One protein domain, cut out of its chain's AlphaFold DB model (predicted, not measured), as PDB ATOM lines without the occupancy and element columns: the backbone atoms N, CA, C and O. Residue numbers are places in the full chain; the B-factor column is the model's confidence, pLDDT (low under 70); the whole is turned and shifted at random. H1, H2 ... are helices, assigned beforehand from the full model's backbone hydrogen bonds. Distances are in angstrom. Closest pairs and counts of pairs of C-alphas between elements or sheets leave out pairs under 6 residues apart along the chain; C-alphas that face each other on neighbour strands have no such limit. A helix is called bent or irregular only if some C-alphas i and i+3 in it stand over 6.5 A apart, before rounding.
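Overview. This is residues 70 to 85 and 94 to 277 of the 731 residues of an uncharacterized protein of Gossypium barbadense (UniProt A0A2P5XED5). Two long helical hairpins, H4 with H5a and H7 with H8, are joined where H5a packs on the later part of H7; H5 bends so that its second arm, H5b, packs on the earlier part of H7. H1 and H6 gather at that end of the body, while H2 and most of H3, residues 94 to 115, stick out as a free arm. The printed part has 200 residues with eight named helices, H1 to H8 in order, and no named strand: all helix. It is loose, with a radius of gyration of the C-alphas of 21.4 A and spans of 66 by 48 by 29 A.

Arrangement. H1, residues 70 to 81, touches residues 214 to 216 alone of H7, residues 214 to 241, at a steep tilt of 62 degrees, closest at the C-alphas of Ala 73 and Ala 216, 6.0 A. H2, residues 94 to 100, touches no helix. H3, residues 105 to 117, and H4, residues 119 to 142, touch only at the corner, and only just, with 3 pairs of C-alphas within 8 A; Ile 116 and Met 122 are closest, 5.2 A. H5, residues 153 to 191, was assigned as one helix by its hydrogen bonds but is bent, C-alphas 177 and 180 being 7.1 A apart; its arms H5a, residues 153 to 177, and H5b, residues 180 to 191, stand at 45 degrees. H4 and H5a form a hairpin at a shallow tilt of 28 degrees, closest at the C-alphas of Ser 134 and Asn 163, 5.3 A. H5a touches residues 228 to 239 alone of H7 at 41 degrees, a steep tilt, closest at the C-alphas of Cys 175 and Cys 229, 5.4 A. H5b touches residues 215 to 226 alone of H7, closest at the C-alphas of Leu 186 and Val 222, 6.7 A. H6, residues 194 to 204, touches residues 185 to 189 alone of H5b; the C-alphas of Leu 188 and Asp 196 are closest, 5.7 A. H7 and H8, residues 249 to 272, form a hairpin at a shallow tilt of 24 degrees, closest at the C-alphas of Asn 228 and Ala 259, 4.8 A. Every O i to N i+4 pair is within hydrogen-bond range in H1, H2, H3, H4, H5a, H5b and H7; H6 has 6 of 7 and H8 18 of 20.

Along the chain. H1 begins at C-alpha 70 (15.674, -71.916, -23.531). H4 is 34.1 A long, H5a 36.1 A, and H7 40.3 A. H8, 33.4 A, has a kink of 26 degrees near residue 263 and ends at C-alpha 272 (4.771, -57.809, -34.219).

Size, cuts and confidence. The C-alphas of Leu 82 and Pro 151 are farthest apart, 66.9 A. Residues 86 to 93 are not printed; C-alphas 85 and 94 are 19.4 A apart across this cut. Of the links printed whole, none is long. Mean pLDDT of the printed part is 82.4; residues 94 to 105 are among those under 70.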
ATOM      1  N   LYS A  70      17.062 -71.435 -23.634       71.44
ATOM      2  CA  LYS A  70      15.674 -71.916 -23.531       71.44
ATOM      3  C   LYS A  70      15.297 -72.224 -22.079       71.44
ATOM      4  O   LYS A  70      14.307 -71.679 -21.607       71.44
ATOM      5  N   ARG A  71      16.128 -72.987 -21.357       74.56
ATOM      6  CA  ARG A  71      15.915 -73.288 -19.927       74.56
ATOM      7  C   ARG A  71      15.852 -72.027 -19.066       74.56
ATOM      8  O   ARG A  71      14.975 -71.904 -18.221       74.56
ATOM      9  N   LEU A  72      16.747 -71.068 -19.315       77.81
ATOM     10  CA  LEU A  72      16.733 -69.779 -18.623       77.81
ATOM     11  C   LEU A  72      15.480 -68.957 -18.971       77.81
ATOM     12  O   LEU A  72      14.915 -68.310 -18.100       77.81
ATOM     13  N   ALA A  73      15.002 -68.992 -20.217       72.94
ATOM     14  CA  ALA A  73      13.753 -68.332 -20.589       72.94
ATOM     15  C   ALA A  73      12.531 -68.973 -19.907       72.94
ATOM     16  O   ALA A  73      11.634 -68.242 -19.503       72.94
ATOM     17  N   GLU A  74      12.519 -70.298 -19.735       79.12
ATOM     18  CA  GLU A  74      11.471 -71.049 -19.025       79.12
ATOM     19  C   GLU A  74      11.441 -70.696 -17.522       79.12
ATOM     20  O   GLU A  74      10.400 -70.280 -17.015       79.12
ATOM     21  N   GLU A  75      12.596 -70.719 -16.843       77.31
ATOM     22  CA  GLU A  75      12.770 -70.265 -15.445       77.31
ATOM     23  C   GLU A  75      12.273 -68.819 -15.240       77.31
ATOM     24  O   GLU A  75      11.586 -68.489 -14.272       77.31
ATOM     25  N   ARG A  76      12.604 -67.918 -16.173       79.19
ATOM     26  CA  ARG A  76      12.255 -66.492 -16.072       79.19
ATOM     27  C   ARG A  76      10.785 -66.217 -16.407       79.19
ATOM     28  O   ARG A  76      10.250 -65.213 -15.933       79.19
ATOM     29  N   ASP A  77      10.128 -67.102 -17.154       79.06
ATOM     30  CA  ASP A  77       8.690 -67.062 -17.455       79.06
ATOM     31  C   ASP A  77       7.837 -67.486 -16.241       79.06
ATOM     32  O   ASP A  77       6.779 -66.904 -15.993       79.06
ATOM     33  N   GLU A  78       8.327 -68.413 -15.406       77.06
ATOM     34  CA  GLU A  78       7.722 -68.740 -14.102       77.06
ATOM     35  C   GLU A  78       7.742 -67.545 -13.144       77.06
ATOM     36  O   GLU A  78       6.698 -67.155 -12.617       77.06
ATOM     37  N   VAL A  79       8.901 -66.889 -12.988       75.00
ATOM     38  CA  VAL A  79       9.020 -65.645 -12.201       75.00
ATOM     39  C   VAL A  79       8.063 -64.570 -12.727       75.00
ATOM     40  O   VAL A  79       7.469 -63.833 -11.941       75.00
ATOM     41  N   SER A  80       7.859 -64.498 -14.044       71.25
ATOM     42  CA  SER A  80       6.904 -63.574 -14.656       71.25
ATOM     43  C   SER A  80       5.440 -63.905 -14.354       71.25
ATOM     44  O   SER A  80       4.675 -62.970 -14.090       71.25
ATOM     45  N   ARG A  81       5.029 -65.181 -14.338       73.88
ATOM     46  CA  ARG A  81       3.656 -65.576 -13.956       73.88
ATOM     47  C   ARG A  81       3.280 -65.103 -12.550       73.88
ATOM     48  O   ARG A  81       2.150 -64.677 -12.338       73.88
ATOM     49  N   LEU A  82       4.235 -65.100 -11.620       72.44
ATOM     50  CA  LEU A  82       4.031 -64.689 -10.223       72.44
ATOM     51  C   LEU A  82       3.861 -63.165 -10.023       72.44
ATOM     52  O   LEU A  82       3.564 -62.722  -8.914       72.44
ATOM     53  N   VAL A  83       4.040 -62.337 -11.062       74.06
ATOM     54  CA  VAL A  83       3.932 -60.868 -10.964       74.06
ATOM     55  C   VAL A  83       2.577 -60.378 -11.472       74.06
ATOM     56  O   VAL A  83       2.339 -60.328 -12.683       74.06
ATOM     57  N   ALA A  84       1.725 -59.931 -10.544       50.38
ATOM     58  CA  ALA A  84       0.400 -59.378 -10.822       50.38
ATOM     59  C   ALA A  84       0.419 -58.264 -11.893       50.38
ATOM     60  O   ALA A  84       1.271 -57.370 -11.892       50.38
ATOM     61  N   SER A  85      -0.546 -58.307 -12.816       48.00
ATOM     62  CA  SER A  85      -0.674 -57.335 -13.911       48.00
ATOM     63  C   SER A  85      -1.581 -56.162 -13.531       48.00
ATOM     64  O   SER A  85      -2.664 -56.355 -12.989       48.00
ATOM     65  N   ARG A  94      -8.483 -45.260 -25.770       41.56
ATOM     66  CA  ARG A  94      -7.871 -43.958 -26.057       41.56
ATOM     67  C   ARG A  94      -7.412 -43.846 -27.510       41.56
ATOM     68  O   ARG A  94      -7.585 -42.788 -28.100       41.56
ATOM     69  N   LEU A  95      -6.883 -44.919 -28.102       39.81
ATOM     70  CA  LEU A  95      -6.508 -44.948 -29.522       39.81
ATOM     71  C   LEU A  95      -7.738 -45.027 -30.436       39.81
ATOM     72  O   LEU A  95      -7.865 -44.213 -31.348       39.81
ATOM     73  N   THR A  96      -8.687 -45.927 -30.155       47.69
ATOM     74  CA  THR A  96      -9.961 -45.989 -30.897       47.69
ATOM     75  C   THR A  96     -10.729 -44.667 -30.785       47.69
ATOM     76  O   THR A  96     -11.248 -44.164 -31.778       47.69
ATOM     77  N   GLY A  97     -10.728 -44.052 -29.601       43.28
ATOM     78  CA  GLY A  97     -11.326 -42.747 -29.341       43.28
ATOM     79  C   GLY A  97     -10.625 -41.588 -30.052       43.28
ATOM     80  O   GLY A  97     -11.312 -40.695 -30.528       43.28
ATOM     81  N   VAL A  98      -9.294 -41.597 -30.193       47.31
ATOM     82  CA  VAL A  98      -8.557 -40.560 -30.950       47.31
ATOM     83  C   VAL A  98      -8.858 -40.614 -32.453       47.31
ATOM     84  O   VAL A  98      -8.899 -39.566 -33.088       47.31
ATOM     85  N   PHE A  99      -9.140 -41.792 -33.018       43.88
ATOM     86  CA  PHE A  99      -9.571 -41.912 -34.420       43.88
ATOM     87  C   PHE A  99     -11.081 -41.704 -34.637       43.88
ATOM     88  O   PHE A  99     -11.501 -41.471 -35.767       43.88
ATOM     89  N   ALA A 100     -11.893 -41.761 -33.576       45.47
ATOM     90  CA  ALA A 100     -13.341 -41.532 -33.630       45.47
ATOM     91  C   ALA A 100     -13.778 -40.129 -33.159       45.47
ATOM     92  O   ALA A 100     -14.923 -39.736 -33.383       45.47
ATOM     93  N   LYS A 101     -12.904 -39.373 -32.481       49.03
ATOM     94  CA  LYS A 101     -13.233 -38.085 -31.856       49.03
ATOM     95  C   LYS A 101     -12.445 -36.950 -32.500       49.03
ATOM     96  O   LYS A 101     -11.219 -36.948 -32.488       49.03
ATOM     97  N   LYS A 102     -13.186 -35.957 -32.999       50.16
ATOM     98  CA  LYS A 102     -12.677 -34.724 -33.616       50.16
ATOM     99  C   LYS A 102     -11.506 -34.137 -32.822       50.16
ATOM    100  O   LYS A 102     -11.666 -33.794 -31.650       50.16
ATOM    101  N   ILE A 103     -10.352 -34.011 -33.475       59.16
ATOM    102  CA  ILE A 103      -9.129 -33.485 -32.857       59.16
ATOM    103  C   ILE A 103      -9.324 -32.001 -32.520       59.16
ATOM    104  O   ILE A 103      -9.566 -31.180 -33.409       59.16
ATOM    105  N   ASP A 104      -9.197 -31.650 -31.238       68.25
ATOM    106  CA  ASP A 104      -9.145 -30.252 -30.815       68.25
ATOM    107  C   ASP A 104      -7.731 -29.686 -30.992       68.25
ATOM    108  O   ASP A 104      -6.795 -30.004 -30.254       68.25
ATOM    109  N   TRP A 105      -7.605 -28.798 -31.974       59.72
ATOM    110  CA  TRP A 105      -6.381 -28.064 -32.272       59.72
ATOM    111  C   TRP A 105      -5.951 -27.119 -31.146       59.72
ATOM    112  O   TRP A 105      -4.756 -26.863 -31.014       59.72
ATOM    113  N   VAL A 106      -6.874 -26.619 -30.314       73.44
ATOM    114  CA  VAL A 106      -6.527 -25.740 -29.185       73.44
ATOM    115  C   VAL A 106      -5.856 -26.553 -28.077       73.44
ATOM    116  O   VAL A 106      -4.775 -26.184 -27.614       73.44
ATOM    117  N   SER A 107      -6.433 -27.702 -27.713       71.00
ATOM    118  CA  SER A 107      -5.818 -28.677 -26.809       71.00
ATOM    119  C   SER A 107      -4.472 -29.188 -27.338       71.00
ATOM    120  O   SER A 107      -3.497 -29.141 -26.591       71.00
ATOM    121  N   LEU A 108      -4.362 -29.579 -28.617       68.94
ATOM    122  CA  LEU A 108      -3.076 -30.003 -29.194       68.94
ATOM    123  C   LEU A 108      -2.017 -28.894 -29.175       68.94
ATOM    124  O   LEU A 108      -0.875 -29.160 -28.810       68.94
ATOM    125  N   MET A 109      -2.370 -27.656 -29.534       69.69
ATOM    126  CA  MET A 109      -1.429 -26.531 -29.505       69.69
ATOM    127  C   MET A 109      -0.965 -26.230 -28.073       69.69
ATOM    128  O   MET A 109       0.216 -25.964 -27.848       69.69
ATOM    129  N   LYS A 110      -1.871 -26.328 -27.088       81.56
ATOM    130  CA  LYS A 110      -1.536 -26.204 -25.665       81.56
ATOM    131  C   LYS A 110      -0.595 -27.327 -25.211       81.56
ATOM    132  O   LYS A 110       0.466 -27.022 -24.678       81.56
ATOM    133  N   MET A 111      -0.924 -28.588 -25.502       73.75
ATOM    134  CA  MET A 111      -0.079 -29.747 -25.178       73.75
ATOM    135  C   MET A 111       1.298 -29.667 -25.847       73.75
ATOM    136  O   MET A 111       2.295 -29.999 -25.219       73.75
ATOM    137  N   CYS A 112       1.377 -29.190 -27.091       68.94
ATOM    138  CA  CYS A 112       2.640 -28.969 -27.795       68.94
ATOM    139  C   CYS A 112       3.480 -27.873 -27.117       68.94
ATOM    140  O   CYS A 112       4.666 -28.068 -26.862       68.94
ATOM    141  N   LYS A 113       2.862 -26.744 -26.743       80.69
ATOM    142  CA  LYS A 113       3.536 -25.652 -26.024       80.69
ATOM    143  C   LYS A 113       3.995 -26.061 -24.619       80.69
ATOM    144  O   LYS A 113       5.038 -25.599 -24.169       80.69
ATOM    145  N   GLU A 114       3.232 -26.910 -23.937       85.19
ATOM    146  CA  GLU A 114       3.606 -27.495 -22.645       85.19
ATOM    147  C   GLU A 114       4.750 -28.507 -22.816       85.19
ATOM    148  O   GLU A 114       5.740 -28.409 -22.100       85.19
ATOM    149  N   TRP A 115       4.692 -29.379 -23.828       79.94
ATOM    150  CA  TRP A 115       5.754 -30.339 -24.151       79.94
ATOM    151  C   TRP A 115       7.083 -29.654 -24.509       79.94
ATOM    152  O   TRP A 115       8.111 -30.010 -23.943       79.94
ATOM    153  N   ILE A 116       7.076 -28.633 -25.378       80.56
ATOM    154  CA  ILE A 116       8.282 -27.864 -25.761       80.56
ATOM    155  C   ILE A 116       8.903 -27.124 -24.560       80.56
ATOM    156  O   ILE A 116      10.095 -26.825 -24.581       80.56
ATOM    157  N   ARG A 117       8.128 -26.827 -23.507       84.25
ATOM    158  CA  ARG A 117       8.616 -26.086 -22.332       84.25
ATOM    159  C   ARG A 117       9.605 -26.889 -21.480       84.25
ATOM    160  O   ARG A 117      10.417 -26.277 -20.788       84.25
ATOM    161  N   ASP A 118       9.571 -28.220 -21.538       81.44
ATOM    162  CA  ASP A 118      10.587 -29.050 -20.889       81.44
ATOM    163  C   ASP A 118      11.926 -28.936 -21.645       81.44
ATOM    164  O   ASP A 118      11.979 -29.222 -22.847       81.44
ATOM    165  N   PRO A 119      13.049 -28.614 -20.976       85.81
ATOM    166  CA  PRO A 119      14.329 -28.388 -21.654       85.81
ATOM    167  C   PRO A 119      14.850 -29.635 -22.387       85.81
ATOM    168  O   PRO A 119      15.511 -29.516 -23.418       85.81
ATOM    169  N   MET A 120      14.507 -30.835 -21.907       80.88
ATOM    170  CA  MET A 120      14.834 -32.099 -22.574       80.88
ATOM    171  C   MET A 120      14.058 -32.281 -23.889       80.88
ATOM    172  O   MET A 120      14.630 -32.729 -24.880       80.88
ATOM    173  N   ASN A 121      12.783 -31.888 -23.933       83.00
ATOM    174  CA  ASN A 121      11.961 -31.965 -25.143       83.00
ATOM    175  C   ASN A 121      12.374 -30.887 -26.158       83.00
ATOM    176  O   ASN A 121      12.448 -31.171 -27.351       83.00
ATOM    177  N   MET A 122      12.735 -29.688 -25.688       87.06
ATOM    178  CA  MET A 122      13.347 -28.642 -26.514       87.06
ATOM    179  C   MET A 122      14.664 -29.117 -27.157       87.06
ATOM    180  O   MET A 122      14.864 -28.927 -28.356       87.06
ATOM    181  N   ALA A 123      15.536 -29.786 -26.394       86.88
ATOM    182  CA  ALA A 123      16.776 -30.364 -26.915       86.88
ATOM    183  C   ALA A 123      16.515 -31.490 -27.934       86.88
ATOM    184  O   ALA A 123      17.148 -31.523 -28.989       86.88
ATOM    185  N   LEU A 124      15.542 -32.371 -27.669       85.25
ATOM    186  CA  LEU A 124      15.107 -33.402 -28.618       85.25
ATOM    187  C   LEU A 124      14.521 -32.795 -29.901       85.25
ATOM    188  O   LEU A 124      14.820 -33.279 -30.989       85.25
ATOM    189  N   PHE A 125      13.740 -31.717 -29.807       85.12
ATOM    190  CA  PHE A 125      13.209 -31.006 -30.972       85.12
ATOM    191  C   PHE A 125      14.327 -30.374 -31.815       85.12
ATOM    192  O   PHE A 125      14.334 -30.535 -33.035       85.12
ATOM    193  N   ALA A 126      15.308 -29.725 -31.180       89.81
ATOM    194  CA  ALA A 126      16.479 -29.182 -31.868       89.81
ATOM    195  C   ALA A 126      17.311 -30.285 -32.554       89.81
ATOM    196  O   ALA A 126      17.748 -30.109 -33.691       89.81
ATOM    197  N   TRP A 127      17.470 -31.444 -31.905       92.25
ATOM    198  CA  TRP A 127      18.125 -32.622 -32.482       92.25
ATOM    199  C   TRP A 127      17.361 -33.174 -33.697       92.25
ATOM    200  O   TRP A 127      17.968 -33.371 -34.748       92.25
ATOM    201  N   ILE A 128      16.032 -33.344 -33.602       88.06
ATOM    202  CA  ILE A 128      15.181 -33.764 -34.733       88.06
ATOM    203  C   ILE A 128      15.318 -32.779 -35.900       88.06
ATOM    204  O   ILE A 128      15.491 -33.206 -37.040       88.06
ATOM    205  N   LEU A 129      15.270 -31.471 -35.627       89.19
ATOM    206  CA  LEU A 129      15.365 -30.432 -36.651       89.19
ATOM    207  C   LEU A 129      16.734 -30.443 -37.351       89.19
ATOM    208  O   LEU A 129      16.788 -30.382 -38.578       89.19
ATOM    209  N   ALA A 130      17.829 -30.586 -36.599       90.56
ATOM    210  CA  ALA A 130      19.176 -30.693 -37.158       90.56
ATOM    211  C   ALA A 130      19.352 -31.965 -38.012       90.56
ATOM    212  O   ALA A 130      19.846 -31.884 -39.138       90.56
ATOM    213  N   VAL A 131      18.882 -33.122 -37.525       91.00
ATOM    214  CA  VAL A 131      18.893 -34.386 -38.283       91.00
ATOM    215  C   VAL A 131      18.055 -34.273 -39.562       91.00
ATOM    216  O   VAL A 131      18.503 -34.707 -40.622       91.00
ATOM    217  N   ALA A 132      16.873 -33.656 -39.500       85.12
ATOM    218  CA  ALA A 132      16.009 -33.468 -40.663       85.12
ATOM    219  C   ALA A 132      16.639 -32.542 -41.718       85.12
ATOM    220  O   ALA A 132      16.620 -32.870 -42.904       85.12
ATOM    221  N   ILE A 133      17.236 -31.418 -41.303       90.69
ATOM    222  CA  ILE A 133      17.896 -30.470 -42.213       90.69
ATOM    223  C   ILE A 133      19.126 -31.109 -42.866       90.69
ATOM    224  O   ILE A 133      19.220 -31.122 -44.094       90.69
ATOM    225  N   SER A 134      20.044 -31.695 -42.088       90.75
ATOM    226  CA  SER A 134      21.240 -32.329 -42.659       90.75
ATOM    227  C   SER A 134      20.920 -33.575 -43.483       90.75
ATOM    228  O   SER A 134      21.561 -33.801 -44.508       90.75
ATOM    229  N   GLY A 135      19.894 -34.344 -43.107       87.44
ATOM    230  CA  GLY A 135      19.383 -35.459 -43.906       87.44
ATOM    231  C   GLY A 135      18.810 -35.001 -45.249       87.44
ATOM    232  O   GLY A 135      19.132 -35.584 -46.282       87.44
ATOM    233  N   ALA A 136      18.026 -33.918 -45.260       83.25
ATOM    234  CA  ALA A 136      17.485 -33.338 -46.488       83.25
ATOM    235  C   ALA A 136      18.585 -32.773 -47.404       83.25
ATOM    236  O   ALA A 136      18.548 -33.007 -48.610       83.25
ATOM    237  N   ILE A 137      19.593 -32.084 -46.854       87.06
ATOM    238  CA  ILE A 137      20.735 -31.583 -47.639       87.06
ATOM    239  C   ILE A 137      21.538 -32.753 -48.221       87.06
ATOM    240  O   ILE A 137      21.830 -32.751 -49.416       87.06
ATOM    241  N   LEU A 138      21.849 -33.776 -47.415       85.12
ATOM    242  CA  LEU A 138      22.574 -34.964 -47.875       85.12
ATOM    243  C   LEU A 138      21.815 -35.684 -49.000       85.12
ATOM    244  O   LEU A 138      22.414 -36.040 -50.013       85.12
ATOM    245  N   PHE A 139      20.493 -35.828 -48.863       78.06
ATOM    246  CA  PHE A 139      19.621 -36.396 -49.891       78.06
ATOM    247  C   PHE A 139      19.633 -35.570 -51.187       78.06
ATOM    248  O   PHE A 139      19.875 -36.135 -52.248       78.06
ATOM    249  N   LEU A 140      19.454 -34.245 -51.118       77.75
ATOM    250  CA  LEU A 140      19.453 -33.353 -52.292       77.75
ATOM    251  C   LEU A 140      20.805 -33.300 -53.026       77.75
ATOM    252  O   LEU A 140      20.844 -33.056 -54.234       77.75
ATOM    253  N   VAL A 141      21.911 -33.514 -52.306       80.44
ATOM    254  CA  VAL A 141      23.252 -33.663 -52.889       80.44
ATOM    255  C   VAL A 141      23.417 -35.045 -53.533       80.44
ATOM    256  O   VAL A 141      23.948 -35.132 -54.638       80.44
ATOM    257  N   MET A 142      22.931 -36.110 -52.887       71.75
ATOM    258  CA  MET A 142      23.022 -37.492 -53.375       71.75
ATOM    259  C   MET A 142      22.155 -37.755 -54.618       71.75
ATOM    260  O   MET A 142      22.602 -38.438 -55.532       71.75
ATOM    261  N   THR A 143      20.945 -37.191 -54.693       70.75
ATOM    262  CA  THR A 143      20.041 -37.326 -55.854       70.75
ATOM    263  C   THR A 143      20.401 -36.404 -57.023       70.75
ATOM    264  O   THR A 143      19.686 -36.364 -58.020       70.75
ATOM    265  N   GLY A 144      21.470 -35.607 -56.909       69.69
ATOM    266  CA  GLY A 144      21.870 -34.646 -57.938       69.69
ATOM    267  C   GLY A 144      20.934 -33.441 -58.097       69.69
ATOM    268  O   GLY A 144      21.233 -32.553 -58.893       69.69
ATOM    269  N   MET A 145      19.854 -33.325 -57.314       70.06
ATOM    270  CA  MET A 145      18.929 -32.179 -57.369       70.06
ATOM    271  C   MET A 145      19.633 -30.837 -57.106       70.06
ATOM    272  O   MET A 145      19.207 -29.798 -57.613       70.06
ATOM    273  N   LEU A 146      20.740 -30.853 -56.357       76.56
ATOM    274  CA  LEU A 146      21.581 -29.681 -56.107       76.56
ATOM    275  C   LEU A 146      22.687 -29.445 -57.161       76.56
ATOM    276  O   LEU A 146      23.404 -28.454 -57.041       76.56
ATOM    277  N   ASN A 147      22.821 -30.273 -58.211       76.50
ATOM    278  CA  ASN A 147      23.890 -30.172 -59.228       76.50
ATOM    279  C   ASN A 147      23.968 -28.785 -59.890       76.50
ATOM    280  O   ASN A 147      25.063 -28.286 -60.141       76.50
ATOM    281  N   LYS A 148      22.825 -28.126 -60.126       77.12
ATOM    282  CA  LYS A 148      22.776 -26.779 -60.724       77.12
ATOM    283  C   LYS A 148      23.269 -25.666 -59.783       77.12
ATOM    284  O   LYS A 148      23.738 -24.640 -60.262       77.12
ATOM    285  N   ALA A 149      23.165 -25.859 -58.467       80.94
ATOM    286  CA  ALA A 149      23.630 -24.902 -57.456       80.94
ATOM    287  C   ALA A 149      25.053 -25.217 -56.954       80.94
ATOM    288  O   ALA A 149      25.794 -24.310 -56.583       80.94
ATOM    289  N   LEU A 150      25.453 -26.492 -56.989       81.19
ATOM    290  CA  LEU A 150      26.792 -26.988 -56.676       81.19
ATOM    291  C   LEU A 150      27.406 -27.666 -57.919       81.19
ATOM    292  O   LEU A 150      27.522 -28.895 -57.949       81.19
ATOM    293  N   PRO A 151      27.806 -26.909 -58.959       75.12
ATOM    294  CA  PRO A 151      28.281 -27.486 -60.220       75.12
ATOM    295  C   PRO A 151      29.599 -28.262 -60.073       75.12
ATOM    296  O   PRO A 151      29.798 -29.278 -60.742       75.12
ATOM    297  N   LYS A 152      30.492 -27.848 -59.163       85.88
ATOM    298  CA  LYS A 152      31.784 -28.517 -58.945       85.88
ATOM    299  C   LYS A 152      31.610 -29.783 -58.100       85.88
ATOM    300  O   LYS A 152      31.092 -29.713 -56.984       85.88
ATOM    301  N   LYS A 153      32.124 -30.924 -58.585       82.69
ATOM    302  CA  LYS A 153      32.107 -32.215 -57.864       82.69
ATOM    303  C   LYS A 153      32.691 -32.090 -56.449       82.69
ATOM    304  O   LYS A 153      32.025 -32.460 -55.492       82.69
ATOM    305  N   SER A 154      33.838 -31.423 -56.303       85.31
ATOM    306  CA  SER A 154      34.480 -31.163 -55.004       85.31
ATOM    307  C   SER A 154      33.615 -30.378 -54.007       85.31
ATOM    308  O   SER A 154      33.717 -30.612 -52.806       85.31
ATOM    309  N   GLN A 155      32.731 -29.484 -54.469       85.75
ATOM    310  CA  GLN A 155      31.782 -28.795 -53.585       85.75
ATOM    311  C   GLN A 155      30.664 -29.737 -53.128       85.75
ATOM    312  O   GLN A 155      30.324 -29.733 -51.947       85.75
ATOM    313  N   ARG A 156      30.121 -30.575 -54.025       83.75
ATOM    314  CA  ARG A 156      29.144 -31.614 -53.651       83.75
ATOM    315  C   ARG A 156      29.746 -32.605 -52.660       83.75
ATOM    316  O   ARG A 156      29.116 -32.915 -51.657       83.75
ATOM    317  N   ASP A 157      30.990 -33.020 -52.886       85.44
ATOM    318  CA  ASP A 157      31.721 -33.897 -51.977       85.44
ATOM    319  C   ASP A 157      31.944 -33.257 -50.598       85.44
ATOM    320  O   ASP A 157      31.692 -33.917 -49.589       85.44
ATOM    321  N   ALA A 158      32.335 -31.982 -50.526       88.62
ATOM    322  CA  ALA A 158      32.459 -31.270 -49.252       88.62
ATOM    323  C   ALA A 158      31.116 -31.194 -48.498       88.62
ATOM    324  O   ALA A 158      31.055 -31.534 -47.317       88.62
ATOM    325  N   TRP A 159      30.023 -30.827 -49.180       89.31
ATOM    326  CA  TRP A 159      28.682 -30.786 -48.583       89.31
ATOM    327  C   TRP A 159      28.181 -32.167 -48.131       89.31
ATOM    328  O   TRP A 159      27.537 -32.263 -47.083       89.31
ATOM    329  N   PHE A 160      28.496 -33.229 -48.878       86.56
ATOM    330  CA  PHE A 160      28.174 -34.610 -48.514       86.56
ATOM    331  C   PHE A 160      28.912 -35.036 -47.239       86.56
ATOM    332  O   PHE A 160      28.283 -35.509 -46.295       86.56
ATOM    333  N   GLU A 161      30.231 -34.823 -47.175       88.75
ATOM    334  CA  GLU A 161      31.034 -35.203 -46.007       88.75
ATOM    335  C   GLU A 161      30.614 -34.411 -44.762       88.75
ATOM    336  O   GLU A 161      30.373 -35.019 -43.725       88.75
ATOM    337  N   VAL A 162      30.427 -33.088 -44.861       90.62
ATOM    338  CA  VAL A 162      29.994 -32.252 -43.724       90.62
ATOM    339  C   VAL A 162      28.643 -32.714 -43.165       90.62
ATOM    340  O   VAL A 162      28.507 -32.863 -41.952       90.62
ATOM    341  N   ASN A 163      27.648 -33.011 -44.010       90.81
ATOM    342  CA  ASN A 163      26.349 -33.482 -43.514       90.81
ATOM    343  C   ASN A 163      26.399 -34.922 -42.988       90.81
ATOM    344  O   ASN A 163      25.766 -35.206 -41.972       90.81
ATOM    345  N   ASN A 164      27.187 -35.812 -43.601       88.56
ATOM    346  CA  ASN A 164      27.447 -37.149 -43.060       88.56
ATOM    347  C   ASN A 164      28.103 -37.076 -41.666       88.56
ATOM    348  O   ASN A 164      27.670 -37.770 -40.746       88.56
ATOM    349  N   GLN A 165      29.088 -36.193 -41.475       90.19
ATOM    350  CA  GLN A 165      29.745 -35.967 -40.186       90.19
ATOM    351  C   GLN A 165      28.785 -35.401 -39.130       90.19
ATOM    352  O   GLN A 165      28.755 -35.913 -38.009       90.19
ATOM    353  N   ILE A 166      27.959 -34.405 -39.481       92.12
ATOM    354  CA  ILE A 166      26.931 -33.836 -38.588       92.12
ATOM    355  C   ILE A 166      25.922 -34.912 -38.166       92.12
ATOM    356  O   ILE A 166      25.672 -35.084 -36.973       92.12
ATOM    357  N   LEU A 167      25.377 -35.681 -39.114       91.12
ATOM    358  CA  LEU A 167      24.431 -36.763 -38.821       91.12
ATOM    359  C   LEU A 167      25.068 -37.845 -37.942       91.12
ATOM    360  O   LEU A 167      24.486 -38.234 -36.931       91.12
ATOM    361  N   ASN A 168      26.283 -38.288 -38.274       91.69
ATOM    362  CA  ASN A 168      27.033 -39.248 -37.468       91.69
ATOM    363  C   ASN A 168      27.245 -38.745 -36.029       91.69
ATOM    364  O   ASN A 168      27.016 -39.504 -35.084       91.69
ATOM    365  N   ALA A 169      27.626 -37.478 -35.846       92.25
ATOM    366  CA  ALA A 169      27.792 -36.872 -34.527       92.25
ATOM    367  C   ALA A 169      26.464 -36.817 -33.750       92.25
ATOM    368  O   ALA A 169      26.416 -37.239 -32.595       92.25
ATOM    369  N   LEU A 170      25.372 -36.384 -34.390       93.94
ATOM    370  CA  LEU A 170      24.038 -36.306 -33.784       93.94
ATOM    371  C   LEU A 170      23.505 -37.687 -33.364       93.94
ATOM    372  O   LEU A 170      23.019 -37.838 -32.241       93.94
ATOM    373  N   PHE A 171      23.627 -38.714 -34.210       92.62
ATOM    374  CA  PHE A 171      23.223 -40.079 -33.852       92.62
ATOM    375  C   PHE A 171      24.140 -40.699 -32.787       92.62
ATOM    376  O   PHE A 171      23.654 -41.408 -31.903       92.62
ATOM    377  N   THR A 172      25.443 -40.400 -32.806       93.81
ATOM    378  CA  THR A 172      26.387 -40.861 -31.774       93.81
ATOM    379  C   THR A 172      26.092 -40.224 -30.417       93.81
ATOM    380  O   THR A 172      26.060 -40.936 -29.416       93.81
ATOM    381  N   LEU A 173      25.796 -38.921 -30.372       92.62
ATOM    382  CA  LEU A 173      25.386 -38.214 -29.155       92.62
ATOM    383  C   LEU A 173      24.098 -38.807 -28.564       92.62
ATOM    384  O   LEU A 173      24.030 -39.079 -27.366       92.62
ATOM    385  N   MET A 174      23.106 -39.092 -29.413       90.88
ATOM    386  CA  MET A 174      21.857 -39.744 -29.004       90.88
ATOM    387  C   MET A 174      22.089 -41.175 -28.482       90.88
ATOM    388  O   MET A 174      21.443 -41.610 -27.526       90.88
ATOM    389  N   CYS A 175      23.058 -41.899 -29.054       93.25
ATOM    390  CA  CYS A 175      23.507 -43.184 -28.521       93.25
ATOM    391  C   CYS A 175      24.199 -43.026 -27.161       93.25
ATOM    392  O   CYS A 175      23.815 -43.722 -26.228       93.25
ATOM    393  N   LEU A 176      25.162 -42.110 -27.009       93.31
ATOM    394  CA  LEU A 176      25.852 -41.833 -25.740       93.31
ATOM    395  C   LEU A 176      24.870 -41.478 -24.612       93.31
ATOM    396  O   LEU A 176      24.991 -42.019 -23.517       93.31
ATOM    397  N   TYR A 177      23.858 -40.654 -24.894       91.00
ATOM    398  CA  TYR A 177      22.818 -40.300 -23.924       91.00
ATOM    399  C   TYR A 177      21.969 -41.508 -23.484       91.00
ATOM    400  O   TYR A 177      21.666 -41.672 -22.301       91.00
ATOM    401  N   HIS A 178      21.589 -42.390 -24.414       90.00
ATOM    402  CA  HIS A 178      20.716 -43.526 -24.105       90.00
ATOM    403  C   HIS A 178      21.435 -44.812 -23.672       90.00
ATOM    404  O   HIS A 178      20.798 -45.655 -23.035       90.00
ATOM    405  N   HIS A 179      22.721 -44.996 -23.976       94.31
ATOM    406  CA  HIS A 179      23.422 -46.255 -23.706       94.31
ATOM    407  C   HIS A 179      23.493 -46.616 -22.210       94.31
ATOM    408  O   HIS A 179      23.201 -47.770 -21.898       94.31
ATOM    409  N   PRO A 180      23.739 -45.684 -21.260       94.69
ATOM    410  CA  PRO A 180      23.678 -45.985 -19.826       94.69
ATOM    411  C   PRO A 180      22.305 -46.509 -19.381       94.69
ATOM    412  O   PRO A 180      22.218 -47.446 -18.589       94.69
ATOM    413  N   LYS A 181      21.215 -45.974 -19.949       91.69
ATOM    414  CA  LYS A 181      19.852 -46.462 -19.684       91.69
ATOM    415  C   LYS A 181      19.605 -47.845 -20.301       91.69
ATOM    416  O   LYS A 181      18.946 -48.669 -19.673       91.69
ATOM    417  N   ARG A 182      20.157 -48.123 -21.489       93.44
ATOM    418  CA  ARG A 182      20.119 -49.460 -22.120       93.44
ATOM    419  C   ARG A 182      20.882 -50.487 -21.267       93.44
ATOM    420  O   ARG A 182      20.306 -51.518 -20.944       93.44
ATOM    421  N   PHE A 183      22.081 -50.153 -20.780       93.81
ATOM    422  CA  PHE A 183      22.829 -50.988 -19.828       93.81
ATOM    423  C   PHE A 183      22.075 -51.214 -18.513       93.81
ATOM    424  O   PHE A 183      22.022 -52.343 -18.035       93.81
ATOM    425  N   TYR A 184      21.436 -50.188 -17.944       93.06
ATOM    426  CA  TYR A 184      20.584 -50.363 -16.763       93.06
ATOM    427  C   TYR A 184      19.425 -51.335 -17.038       93.06
ATOM    428  O   TYR A 184      19.180 -52.231 -16.235       93.06
ATOM    429  N   HIS A 185      18.756 -51.235 -18.193       92.12
ATOM    430  CA  HIS A 185      17.720 -52.198 -18.585       92.12
ATOM    431  C   HIS A 185      18.281 -53.617 -18.800       92.12
ATOM    432  O   HIS A 185      17.620 -54.580 -18.422       92.12
ATOM    433  N   LEU A 186      19.497 -53.761 -19.337       92.88
ATOM    434  CA  LEU A 186      20.182 -55.052 -19.459       92.88
ATOM    435  C   LEU A 186      20.506 -55.659 -18.083       92.88
ATOM    436  O   LEU A 186      20.254 -56.839 -17.868       92.88
ATOM    437  N   VAL A 187      20.978 -54.865 -17.117       92.75
ATOM    438  CA  VAL A 187      21.207 -55.330 -15.733       92.75
ATOM    439  C   VAL A 187      19.893 -55.753 -15.069       92.75
ATOM    440  O   VAL A 187      19.855 -56.793 -14.415       92.75
ATOM    441  N   LEU A 188      18.799 -55.009 -15.275       90.62
ATOM    442  CA  LEU A 188      17.461 -55.411 -14.817       90.62
ATOM    443  C   LEU A 188      17.000 -56.730 -15.468       90.62
ATOM    444  O   LEU A 188      16.393 -57.550 -14.786       90.62
ATOM    445  N   LEU A 189      17.307 -56.963 -16.750       89.81
ATOM    446  CA  LEU A 189      16.985 -58.208 -17.464       89.81
ATOM    447  C   LEU A 189      17.833 -59.404 -17.013       89.81
ATOM    448  O   LEU A 189      17.308 -60.510 -16.915       89.81
ATOM    449  N   CYS A 190      19.118 -59.205 -16.712       88.81
ATOM    450  CA  CYS A 190      19.978 -60.260 -16.171       88.81
ATOM    451  C   CYS A 190      19.635 -60.598 -14.710       88.81
ATOM    452  O   CYS A 190      19.823 -61.733 -14.281       88.81
ATOM    453  N   ARG A 191      19.140 -59.623 -13.935       90.38
ATOM    454  CA  ARG A 191      18.761 -59.809 -12.526       90.38
ATOM    455  C   ARG A 191      17.349 -60.382 -12.369       90.38
ATOM    456  O   ARG A 191      17.159 -61.304 -11.580       90.38
ATOM    457  N   TRP A 192      16.392 -59.830 -13.120       88.56
ATOM    458  CA  TRP A 192      14.989 -60.248 -13.253       88.56
ATOM    459  C   TRP A 192      14.312 -60.618 -11.925       88.56
ATOM    460  O   TRP A 192      13.864 -61.748 -11.726       88.56
ATOM    461  N   LYS A 193      14.250 -59.650 -11.003       86.00
ATOM    462  CA  LYS A 193      13.394 -59.729  -9.809       86.00
ATOM    463  C   LYS A 193      11.957 -59.270 -10.118       86.00
ATOM    464  O   LYS A 193      11.775 -58.516 -11.077       86.00
ATOM    465  N   PRO A 194      10.946 -59.628  -9.304       82.06
ATOM    466  CA  PRO A 194       9.555 -59.188  -9.483       82.06
ATOM    467  C   PRO A 194       9.370 -57.677  -9.715       82.06
ATOM    468  O   PRO A 194       8.579 -57.256 -10.565       82.06
ATOM    469  N   GLU A 195      10.139 -56.834  -9.020       84.12
ATOM    470  CA  GLU A 195      10.078 -55.378  -9.181       84.12
ATOM    471  C   GLU A 195      10.651 -54.943 -10.537       84.12
ATOM    472  O   GLU A 195      10.110 -54.037 -11.178       84.12
ATOM    473  N   ASP A 196      11.713 -55.613 -10.993       87.31
ATOM    474  CA  ASP A 196      12.385 -55.369 -12.271       87.31
ATOM    475  C   ASP A 196      11.476 -55.759 -13.441       87.31
ATOM    476  O   ASP A 196      11.306 -54.964 -14.366       87.31
ATOM    477  N   VAL A 197      10.805 -56.914 -13.351       84.88
ATOM    478  CA  VAL A 197       9.757 -57.353 -14.291       84.88
ATOM    479  C   VAL A 197       8.672 -56.283 -14.408       84.88
ATOM    480  O   VAL A 197       8.360 -55.828 -15.510       84.88
ATOM    481  N   SER A 198       8.151 -55.790 -13.278       82.62
ATOM    482  CA  SER A 198       7.109 -54.751 -13.270       82.62
ATOM    483  C   SER A 198       7.554 -53.430 -13.925       82.62
ATOM    484  O   SER A 198       6.731 -52.703 -14.488       82.62
ATOM    485  N   ARG A 199       8.854 -53.105 -13.859       85.44
ATOM    486  CA  ARG A 199       9.458 -51.910 -14.468       85.44
ATOM    487  C   ARG A 199       9.690 -52.107 -15.963       85.44
ATOM    488  O   ARG A 199       9.336 -51.231 -16.747       85.44
ATOM    489  N   LEU A 200      10.232 -53.255 -16.364       86.62
ATOM    490  CA  LEU A 200      10.527 -53.580 -17.759       86.62
ATOM    491  C   LEU A 200       9.247 -53.793 -18.579       86.62
ATOM    492  O   LEU A 200       9.153 -53.257 -19.684       86.62
ATOM    493  N   ARG A 201       8.207 -54.432 -18.019       86.12
ATOM    494  CA  ARG A 201       6.867 -54.506 -18.638       86.12
ATOM    495  C   ARG A 201       6.319 -53.126 -18.995       86.12
ATOM    496  O   ARG A 201       5.822 -52.948 -20.099       86.12
ATOM    497  N   LYS A 202       6.457 -52.129 -18.112       83.00
ATOM    498  CA  LYS A 202       5.995 -50.744 -18.354       83.00
ATOM    499  C   LYS A 202       6.772 -50.008 -19.457       83.00
ATOM    500  O   LYS A 202       6.305 -48.972 -19.917       83.00
ATOM    501  N   VAL A 203       7.937 -50.519 -19.868       83.69
ATOM    502  CA  VAL A 203       8.777 -49.945 -20.935       83.69
ATOM    503  C   VAL A 203       8.638 -50.711 -22.255       83.69
ATOM    504  O   VAL A 203       8.643 -50.084 -23.311       83.69
ATOM    505  N   TYR A 204       8.517 -52.043 -22.207       83.19
ATOM    506  CA  TYR A 204       8.611 -52.917 -23.384       83.19
ATOM    507  C   TYR A 204       7.336 -53.712 -23.718       83.19
ATOM    508  O   TYR A 204       7.176 -54.101 -24.872       83.19
ATOM    509  N   CYS A 205       6.421 -53.941 -22.767       80.62
ATOM    510  CA  CYS A 205       5.155 -54.646 -23.012       80.62
ATOM    511  C   CYS A 205       3.996 -53.664 -23.201       80.62
ATOM    512  O   CYS A 205       3.751 -52.783 -22.371       80.62
ATOM    513  N   LYS A 206       3.183 -53.871 -24.241       71.25
ATOM    514  CA  LYS A 206       1.944 -53.113 -24.433       71.25
ATOM    515  C   LYS A 206       1.001 -53.317 -23.240       71.25
ATOM    516  O   LYS A 206       0.700 -54.451 -22.857       71.25
ATOM    517  N   ASN A 207       0.550 -52.196 -22.672       67.44
ATOM    518  CA  ASN A 207      -0.265 -52.073 -21.453       67.44
ATOM    519  C   ASN A 207       0.391 -52.595 -20.155       67.44
ATOM    520  O   ASN A 207      -0.277 -52.638 -19.126       67.44
ATOM    521  N   GLY A 208       1.670 -52.989 -20.175       69.12
ATOM    522  CA  GLY A 208       2.378 -53.500 -18.995       69.12
ATOM    523  C   GLY A 208       1.883 -54.849 -18.448       69.12
ATOM    524  O   GLY A 208       2.277 -55.218 -17.344       69.12
ATOM    525  N   THR A 209       1.035 -55.578 -19.183       75.44
ATOM    526  CA  THR A 209       0.573 -56.922 -18.791       75.44
ATOM    527  C   THR A 209       1.598 -57.998 -19.153       75.44
ATOM    528  O   THR A 209       2.375 -57.817 -20.095       75.44
ATOM    529  N   TYR A 210       1.586 -59.108 -18.405       75.94
ATOM    530  CA  TYR A 210       2.381 -60.310 -18.692       75.94
ATOM    531  C   TYR A 210       2.183 -60.794 -20.136       75.94
ATOM    532  O   TYR A 210       1.054 -60.815 -20.636       75.94
ATOM    533  N   LYS A 211       3.277 -61.198 -20.794       78.75
ATOM    534  CA  LYS A 211       3.269 -61.918 -22.080       78.75
ATOM    535  C   LYS A 211       4.071 -63.221 -21.937       78.75
ATOM    536  O   LYS A 211       5.088 -63.204 -21.242       78.75
ATOM    537  N   PRO A 212       3.695 -64.311 -22.630       75.25
ATOM    538  CA  PRO A 212       4.488 -65.539 -22.622       75.25
ATOM    539  C   PRO A 212       5.902 -65.278 -23.159       75.25
ATOM    540  O   PRO A 212       6.058 -64.606 -24.181       75.25
ATOM    541  N   HIS A 213       6.914 -65.821 -22.481       78.62
ATOM    542  CA  HIS A 213       8.343 -65.673 -22.787       78.62
ATOM    543  C   HIS A 213       8.821 -64.208 -22.880       78.62
ATOM    544  O   HIS A 213       9.774 -63.893 -23.603       78.62
ATOM    545  N   GLU A 214       8.181 -63.284 -22.150       83.31
ATOM    546  CA  GLU A 214       8.479 -61.845 -22.226       83.31
ATOM    547  C   GLU A 214       9.957 -61.504 -21.970       83.31
ATOM    548  O   GLU A 214      10.479 -60.600 -22.622       83.31
ATOM    549  N   TRP A 215      10.655 -62.263 -21.114       87.75
ATOM    550  CA  TRP A 215      12.095 -62.109 -20.873       87.75
ATOM    551  C   TRP A 215      12.915 -62.208 -22.165       87.75
ATOM    552  O   TRP A 215      13.676 -61.297 -22.492       87.75
ATOM    553  N   ALA A 216      12.721 -63.280 -22.939       86.69
ATOM    554  CA  ALA A 216      13.462 -63.522 -24.175       86.69
ATOM    555  C   ALA A 216      13.142 -62.462 -25.243       86.69
ATOM    556  O   ALA A 216      14.037 -61.987 -25.949       86.69
ATOM    557  N   HIS A 217      11.878 -62.035 -25.322       88.12
ATOM    558  CA  HIS A 217      11.454 -60.974 -26.232       88.12
ATOM    559  C   HIS A 217      12.054 -59.605 -25.861       88.12
ATOM    560  O   HIS A 217      12.521 -58.885 -26.745       88.12
ATOM    561  N   MET A 218      12.098 -59.250 -24.571       90.69
ATOM    562  CA  MET A 218      12.757 -58.026 -24.094       90.69
ATOM    563  C   MET A 218      14.277 -58.078 -24.288       90.69
ATOM    564  O   MET A 218      14.864 -57.090 -24.732       90.69
ATOM    565  N   MET A 219      14.910 -59.226 -24.017       90.19
ATOM    566  CA  MET A 219      16.343 -59.444 -24.240       90.19
ATOM    567  C   MET A 219      16.732 -59.202 -25.698       90.19
ATOM    568  O   MET A 219      17.676 -58.456 -25.946       90.19
ATOM    569  N   LEU A 220      15.985 -59.743 -26.669       91.25
ATOM    570  CA  LEU A 220      16.267 -59.507 -28.089       91.25
ATOM    571  C   LEU A 220      16.200 -58.012 -28.445       91.25
ATOM    572  O   LEU A 220      17.093 -57.492 -29.113       91.25
ATOM    573  N   VAL A 221      15.168 -57.307 -27.969       92.69
ATOM    574  CA  VAL A 221      14.992 -55.864 -28.204       92.69
ATOM    575  C   VAL A 221      16.136 -55.057 -27.584       92.69
ATOM    576  O   VAL A 221      16.676 -54.162 -28.233       92.69
ATOM    577  N   VAL A 222      16.557 -55.377 -26.356       93.75
ATOM    578  CA  VAL A 222      17.673 -54.690 -25.685       93.75
ATOM    579  C   VAL A 222      19.016 -54.999 -26.352       93.75
ATOM    580  O   VAL A 222      19.801 -54.076 -26.561       93.75
ATOM    581  N   VAL A 223      19.262 -56.239 -26.788       94.44
ATOM    582  CA  VAL A 223      20.469 -56.613 -27.549       94.44
ATOM    583  C   VAL A 223      20.540 -55.871 -28.888       94.44
ATOM    584  O   VAL A 223      21.582 -55.300 -29.202       94.44
ATOM    585  N   LEU A 224      19.440 -55.777 -29.644       93.56
ATOM    586  CA  LEU A 224      19.385 -54.978 -30.878       93.56
ATOM    587  C   LEU A 224      19.668 -53.486 -30.617       93.56
ATOM    588  O   LEU A 224      20.386 -52.839 -31.381       93.56
ATOM    589  N   LEU A 225      19.175 -52.939 -29.503       94.00
ATOM    590  CA  LEU A 225      19.474 -51.566 -29.089       94.00
ATOM    591  C   LEU A 225      20.929 -51.383 -28.604       94.00
ATOM    592  O   LEU A 225      21.460 -50.278 -28.720       94.00
ATOM    593  N   HIS A 226      21.609 -52.420 -28.116       95.25
ATOM    594  CA  HIS A 226      23.055 -52.367 -27.866       95.25
ATOM    595  C   HIS A 226      23.866 -52.450 -29.168       95.25
ATOM    596  O   HIS A 226      24.780 -51.649 -29.357       95.25
ATOM    597  N   ILE A 227      23.488 -53.330 -30.107       95.75
ATOM    598  CA  ILE A 227      24.101 -53.426 -31.447       95.75
ATOM    599  C   ILE A 227      24.043 -52.071 -32.166       95.75
ATOM    600  O   ILE A 227      25.054 -51.630 -32.707       95.75
ATOM    601  N   ASN A 228      22.910 -51.364 -32.093       95.25
ATOM    602  CA  ASN A 228      22.772 -49.986 -32.577       95.25
ATOM    603  C   ASN A 228      23.840 -49.041 -31.987       95.25
ATOM    604  O   ASN A 228      24.511 -48.345 -32.744       95.25
ATOM    605  N   CYS A 229      24.041 -49.029 -30.663       95.75
ATOM    606  CA  CYS A 229      25.046 -48.165 -30.033       95.75
ATOM    607  C   CYS A 229      26.480 -48.525 -30.450       95.75
ATOM    608  O   CYS A 229      27.247 -47.630 -30.797       95.75
ATOM    609  N   PHE A 230      26.842 -49.812 -30.452       95.94
ATOM    610  CA  PHE A 230      28.186 -50.247 -30.851       95.94
ATOM    611  C   PHE A 230      28.473 -49.965 -32.331       95.94
ATOM    612  O   PHE A 230      29.556 -49.479 -32.657       95.94
ATOM    613  N   ALA A 231      27.493 -50.177 -33.215       95.19
ATOM    614  CA  ALA A 231      27.595 -49.816 -34.626       95.19
ATOM    615  C   ALA A 231      27.780 -48.301 -34.818       95.19
ATOM    616  O   ALA A 231      28.597 -47.889 -35.639       95.19
ATOM    617  N   GLN A 232      27.100 -47.468 -34.021       95.19
ATOM    618  CA  GLN A 232      27.287 -46.016 -34.060       95.19
ATOM    619  C   GLN A 232      28.679 -45.590 -33.579       95.19
ATOM    620  O   GLN A 232      29.285 -44.703 -34.173       95.19
ATOM    621  N   TYR A 233      29.219 -46.229 -32.536       95.38
ATOM    622  CA  TYR A 233      30.570 -45.939 -32.046       95.38
ATOM    623  C   TYR A 233      31.643 -46.356 -33.057       95.38
ATOM    624  O   TYR A 233      32.573 -45.588 -33.300       95.38
ATOM    625  N   ALA A 234      31.479 -47.513 -33.705       94.50
ATOM    626  CA  ALA A 234      32.348 -47.947 -34.796       94.50
ATOM    627  C   ALA A 234      32.261 -46.999 -36.007       94.50
ATOM    628  O   ALA A 234      33.291 -46.561 -36.515       94.50
ATOM    629  N   LEU A 235      31.051 -46.602 -36.420       92.50
ATOM    630  CA  LEU A 235      30.840 -45.630 -37.498       92.50
ATOM    631  C   LEU A 235      31.480 -44.269 -37.174       92.50
ATOM    632  O   LEU A 235      32.101 -43.655 -38.039       92.50
ATOM    633  N   CYS A 236      31.387 -43.816 -35.924       93.38
ATOM    634  CA  CYS A 236      32.011 -42.576 -35.474       93.38
ATOM    635  C   CYS A 236      33.545 -42.674 -35.465       93.38
ATOM    636  O   CYS A 236      34.215 -41.791 -35.998       93.38
ATOM    637  N   GLY A 237      34.099 -43.787 -34.971       91.81
ATOM    638  CA  GLY A 237      35.533 -44.081 -35.042       91.81
ATOM    639  C   GLY A 237      36.065 -44.140 -36.478       91.81
ATOM    640  O   GLY A 237      37.127 -43.592 -36.753       91.81
ATOM    641  N   LEU A 238      35.307 -44.712 -37.420       91.19
ATOM    642  CA  LEU A 238      35.649 -44.709 -38.849       91.19
ATOM    643  C   LEU A 238      35.546 -43.315 -39.490       91.19
ATOM    644  O   LEU A 238      36.310 -43.001 -40.402       91.19
ATOM    645  N   ASN A 239      34.621 -42.469 -39.029       88.56
ATOM    646  CA  ASN A 239      34.476 -41.106 -39.539       88.56
ATOM    647  C   ASN A 239      35.588 -40.165 -39.042       88.56
ATOM    648  O   ASN A 239      36.065 -39.357 -39.837       88.56
ATOM    649  N   TRP A 240      36.028 -40.287 -37.782       87.75
ATOM    650  CA  TRP A 240      37.094 -39.451 -37.201       87.75
ATOM    651  C   TRP A 240      38.512 -40.001 -37.396       87.75
ATOM    652  O   TRP A 240      39.442 -39.221 -37.571       87.75
ATOM    653  N   GLY A 241      38.697 -41.324 -37.360       87.12
ATOM    654  CA  GLY A 241      40.017 -41.962 -37.429       87.12
ATOM    655  C   GLY A 241      40.616 -42.060 -38.835       87.12
ATOM    656  O   GLY A 241      41.815 -42.277 -38.960       87.12
ATOM    657  N   TYR A 242      39.805 -41.886 -39.884       87.31
ATOM    658  CA  TYR A 242      40.237 -41.985 -41.282       87.31
ATOM    659  C   TYR A 242      39.819 -40.757 -42.085       87.31
ATOM    660  O   TYR A 242      38.660 -40.325 -42.037       87.31
ATOM    661  N   ARG A 243      40.738 -40.250 -42.916       83.62
ATOM    662  CA  ARG A 243      40.393 -39.301 -43.983       83.62
ATOM    663  C   ARG A 243      39.465 -39.988 -44.981       83.62
ATOM    664  O   ARG A 243      39.547 -41.195 -45.192       83.62
ATOM    665  N   ARG A 244      38.600 -39.219 -45.647       80.12
ATOM    666  CA  ARG A 244      37.602 -39.762 -46.589       80.12
ATOM    667  C   ARG A 244      38.214 -40.596 -47.733       80.12
ATOM    668  O   ARG A 244      37.551 -41.504 -48.216       80.12
ATOM    669  N   SER A 245      39.454 -40.307 -48.129       80.44
ATOM    670  CA  SER A 245      40.269 -41.069 -49.093       80.44
ATOM    671  C   SER A 245      40.658 -42.472 -48.614       80.44
ATOM    672  O   SER A 245      40.763 -43.385 -49.425       80.44
ATOM    673  N   GLU A 246      40.882 -42.635 -47.311       86.31
ATOM    674  CA  GLU A 246      41.421 -43.852 -46.683       86.31
ATOM    675  C   GLU A 246      40.345 -44.663 -45.937       86.31
ATOM    676  O   GLU A 246      40.592 -45.780 -45.487       86.31
ATOM    677  N   ARG A 247      39.141 -44.100 -45.770       87.81
ATOM    678  CA  ARG A 247      38.059 -44.676 -44.963       87.81
ATOM    679  C   ARG A 247      37.511 -45.960 -45.618       87.81
ATOM    680  O   ARG A 247      36.969 -45.878 -46.720       87.81
ATOM    681  N   PRO A 248      37.570 -47.135 -44.958       90.00
ATOM    682  CA  PRO A 248      37.218 -48.412 -45.584       90.00
ATOM    683  C   PRO A 248      35.708 -48.492 -45.897       90.00
ATOM    684  O   PRO A 248      34.899 -48.566 -44.965       90.00
ATOM    685  N   PRO A 249      35.290 -48.529 -47.181       85.00
ATOM    686  CA  PRO A 249      33.879 -48.388 -47.554       85.00
ATOM    687  C   PRO A 249      33.024 -49.567 -47.075       85.00
ATOM    688  O   PRO A 249      31.886 -49.373 -46.652       85.00
ATOM    689  N   ILE A 250      33.594 -50.776 -47.055       87.12
ATOM    690  CA  ILE A 250      32.951 -51.990 -46.527       87.12
ATOM    691  C   ILE A 250      32.655 -51.830 -45.027       87.12
ATOM    692  O   ILE A 250      31.547 -52.120 -44.579       87.12
ATOM    693  N   GLY A 251      33.615 -51.309 -44.252       87.94
ATOM    694  CA  GLY A 251      33.450 -51.070 -42.816       87.94
ATOM    695  C   GLY A 251      32.377 -50.023 -42.520       87.94
ATOM    696  O   GLY A 251      31.515 -50.249 -41.670       87.94
ATOM    697  N   VAL A 252      32.375 -48.913 -43.269       89.12
ATOM    698  CA  VAL A 252      31.335 -47.873 -43.179       89.12
ATOM    699  C   VAL A 252      29.962 -48.443 -43.527       89.12
ATOM    700  O   VAL A 252      29.015 -48.220 -42.776       89.12
ATOM    701  N   GLY A 253      29.857 -49.211 -44.618       86.81
ATOM    702  CA  GLY A 253      28.616 -49.854 -45.050       86.81
ATOM    703  C   GLY A 253      28.038 -50.771 -43.974       86.81
ATOM    704  O   GLY A 253      26.901 -50.577 -43.557       86.81
ATOM    705  N   ILE A 254      28.844 -51.700 -43.448       91.75
ATOM    706  CA  ILE A 254      28.435 -52.624 -42.376       91.75
ATOM    707  C   ILE A 254      27.984 -51.858 -41.122       91.75
ATOM    708  O   ILE A 254      26.911 -52.140 -40.581       91.75
ATOM    709  N   CYS A 255      28.759 -50.865 -40.670       93.88
ATOM    710  CA  CYS A 255      28.399 -50.084 -39.485       93.88
ATOM    711  C   CYS A 255      27.107 -49.285 -39.707       93.88
ATOM    712  O   CYS A 255      26.249 -49.271 -38.830       93.88
ATOM    713  N   MET A 256      26.918 -48.685 -40.887       89.75
ATOM    714  CA  MET A 256      25.693 -47.966 -41.252       89.75
ATOM    715  C   MET A 256      24.473 -48.903 -41.332       89.75
ATOM    716  O   MET A 256      23.394 -48.563 -40.840       89.75
ATOM    717  N   SER A 257      24.636 -50.112 -41.884       89.94
ATOM    718  CA  SER A 257      23.576 -51.125 -41.948       89.94
ATOM    719  C   SER A 257      23.105 -51.563 -40.561       89.94
ATOM    720  O   SER A 257      21.899 -51.616 -40.328       89.94
ATOM    721  N   PHE A 258      24.014 -51.823 -39.615       93.44
ATOM    722  CA  PHE A 258      23.624 -52.161 -38.240       93.44
ATOM    723  C   PHE A 258      23.113 -50.947 -37.448       93.44
ATOM    724  O   PHE A 258      22.153 -51.087 -36.688       93.44
ATOM    725  N   ALA A 259      23.685 -49.759 -37.666       92.75
ATOM    726  CA  ALA A 259      23.233 -48.503 -37.067       92.75
ATOM    727  C   ALA A 259      21.750 -48.225 -37.359       92.75
ATOM    728  O   ALA A 259      20.991 -47.951 -36.431       92.75
ATOM    729  N   ILE A 260      21.331 -48.339 -38.625       88.50
ATOM    730  CA  ILE A 260      19.953 -48.072 -39.070       88.50
ATOM    731  C   ILE A 260      19.049 -49.301 -38.884       88.50
ATOM    732  O   ILE A 260      17.911 -49.179 -38.426       88.50
ATOM    733  N   GLY A 261      19.546 -50.496 -39.215       87.50
ATOM    734  CA  GLY A 261      18.760 -51.728 -39.244       87.50
ATOM    735  C   GLY A 261      18.393 -52.270 -37.862       87.50
ATOM    736  O   GLY A 261      17.251 -52.672 -37.653       87.50
ATOM    737  N   ALA A 262      19.314 -52.249 -36.892       92.81
ATOM    738  CA  ALA A 262      19.054 -52.800 -35.560       92.81
ATOM    739  C   ALA A 262      17.929 -52.081 -34.774       92.81
ATOM    740  O   ALA A 262      17.064 -52.783 -34.242       92.81
ATOM    741  N   PRO A 263      17.845 -50.731 -34.705       90.75
ATOM    742  CA  PRO A 263      16.739 -50.065 -34.015       90.75
ATOM    743  C   PRO A 263      15.417 -50.176 -34.791       90.75
ATOM    744  O   PRO A 263      14.362 -50.284 -34.168       90.75
ATOM    745  N   ALA A 264      15.458 -50.212 -36.130       84.25
ATOM    746  CA  ALA A 264      14.273 -50.438 -36.957       84.25
ATOM    747  C   ALA A 264      13.696 -51.849 -36.742       84.25
ATOM    748  O   ALA A 264      12.493 -52.000 -36.524       84.25
ATOM    749  N   LEU A 265      14.557 -52.873 -36.714       85.31
ATOM    750  CA  LEU A 265      14.173 -54.249 -36.400       85.31
ATOM    751  C   LEU A 265      13.647 -54.374 -34.964       85.31
ATOM    752  O   LEU A 265      12.628 -55.023 -34.757       85.31
ATOM    753  N   ALA A 266      14.278 -53.714 -33.988       88.75
ATOM    754  CA  ALA A 266      13.801 -53.690 -32.605       88.75
ATOM    755  C   ALA A 266      12.389 -53.080 -32.489       88.75
ATOM    756  O   ALA A 266      11.531 -53.648 -31.814       88.75
ATOM    757  N   GLY A 267      12.128 -51.962 -33.180       81.81
ATOM    758  CA  GLY A 267      10.813 -51.315 -33.217       81.81
ATOM    759  C   GLY A 267       9.745 -52.136 -33.945       81.81
ATOM    760  O   GLY A 267       8.620 -52.251 -33.466       81.81
ATOM    761  N   LEU A 268      10.088 -52.772 -35.069       78.25
ATOM    762  CA  LEU A 268       9.177 -53.697 -35.751       78.25
ATOM    763  C   LEU A 268       8.874 -54.926 -34.877       78.25
ATOM    764  O   LEU A 268       7.732 -55.383 -34.811       78.25
ATOM    765  N   TYR A 269       9.877 -55.433 -34.156       82.75
ATOM    766  CA  TYR A 269       9.723 -56.584 -33.273       82.75
ATOM    767  C   TYR A 269       8.816 -56.285 -32.075       82.75
ATOM    768  O   TYR A 269       7.948 -57.101 -31.774       82.75
ATOM    769  N   THR A 270       8.926 -55.126 -31.411       80.50
ATOM    770  CA  THR A 270       8.004 -54.779 -30.306       80.50
ATOM    771  C   THR A 270       6.548 -54.648 -30.761       80.50
ATOM    772  O   THR A 270       5.650 -54.886 -29.959       80.50
ATOM    773  N   ILE A 271       6.299 -54.342 -32.039       74.44
ATOM    774  CA  ILE A 271       4.952 -54.274 -32.628       74.44
ATOM    775  C   ILE A 271       4.413 -55.674 -32.990       74.44
ATOM    776  O   ILE A 271       3.259 -55.978 -32.692       74.44
ATOM    777  N   VAL A 272       5.224 -56.526 -33.629       74.00
ATOM    778  CA  VAL A 272       4.771 -57.809 -34.219       74.00
ATOM    779  C   VAL A 272       4.856 -59.001 -33.245       74.00
ATOM    780  O   VAL A 272       4.057 -59.943 -33.330       74.00
ATOM    781  N   SER A 273       5.813 -58.981 -32.313       76.38
ATOM    782  CA  SER A 273       6.014 -60.034 -31.301       76.38
ATOM    783  C   SER A 273       4.907 -60.041 -30.226       76.38
ATOM    784  O   SER A 273       4.073 -59.132 -30.184       76.38
ATOM    785  N   PRO A 274       4.871 -61.039 -29.317       72.62
ATOM    786  CA  PRO A 274       3.943 -61.051 -28.183       72.62
ATOM    787  C   PRO A 274       3.953 -59.775 -27.323       72.62
ATOM    788  O   PRO A 274       2.911 -59.435 -26.766       72.62
ATOM    789  N   LEU A 275       5.058 -59.015 -27.283       75.94
ATOM    790  CA  LEU A 275       5.155 -57.726 -26.576       75.94
ATOM    791  C   LEU A 275       4.067 -56.721 -26.998       75.94
ATOM    792  O   LEU A 275       3.511 -56.022 -26.146       75.94
ATOM    793  N   GLY A 276       3.745 -56.672 -28.295       64.69
ATOM    794  CA  GLY A 276       2.777 -55.745 -28.891       64.69
ATOM    795  C   GLY A 276       1.327 -56.237 -28.877       64.69
ATOM    796  O   GLY A 276       0.414 -55.475 -29.207       64.69
ATOM    797  N   LYS A 277       1.087 -57.497 -28.493       70.44
ATOM    798  CA  LYS A 277      -0.237 -58.130 -28.551       70.44
ATOM    799  C   LYS A 277      -1.028 -57.915 -27.258       70.44
ATOM    800  O   LYS A 277      -0.517 -58.048 -26.140       70.44
TER     801      LYS A 277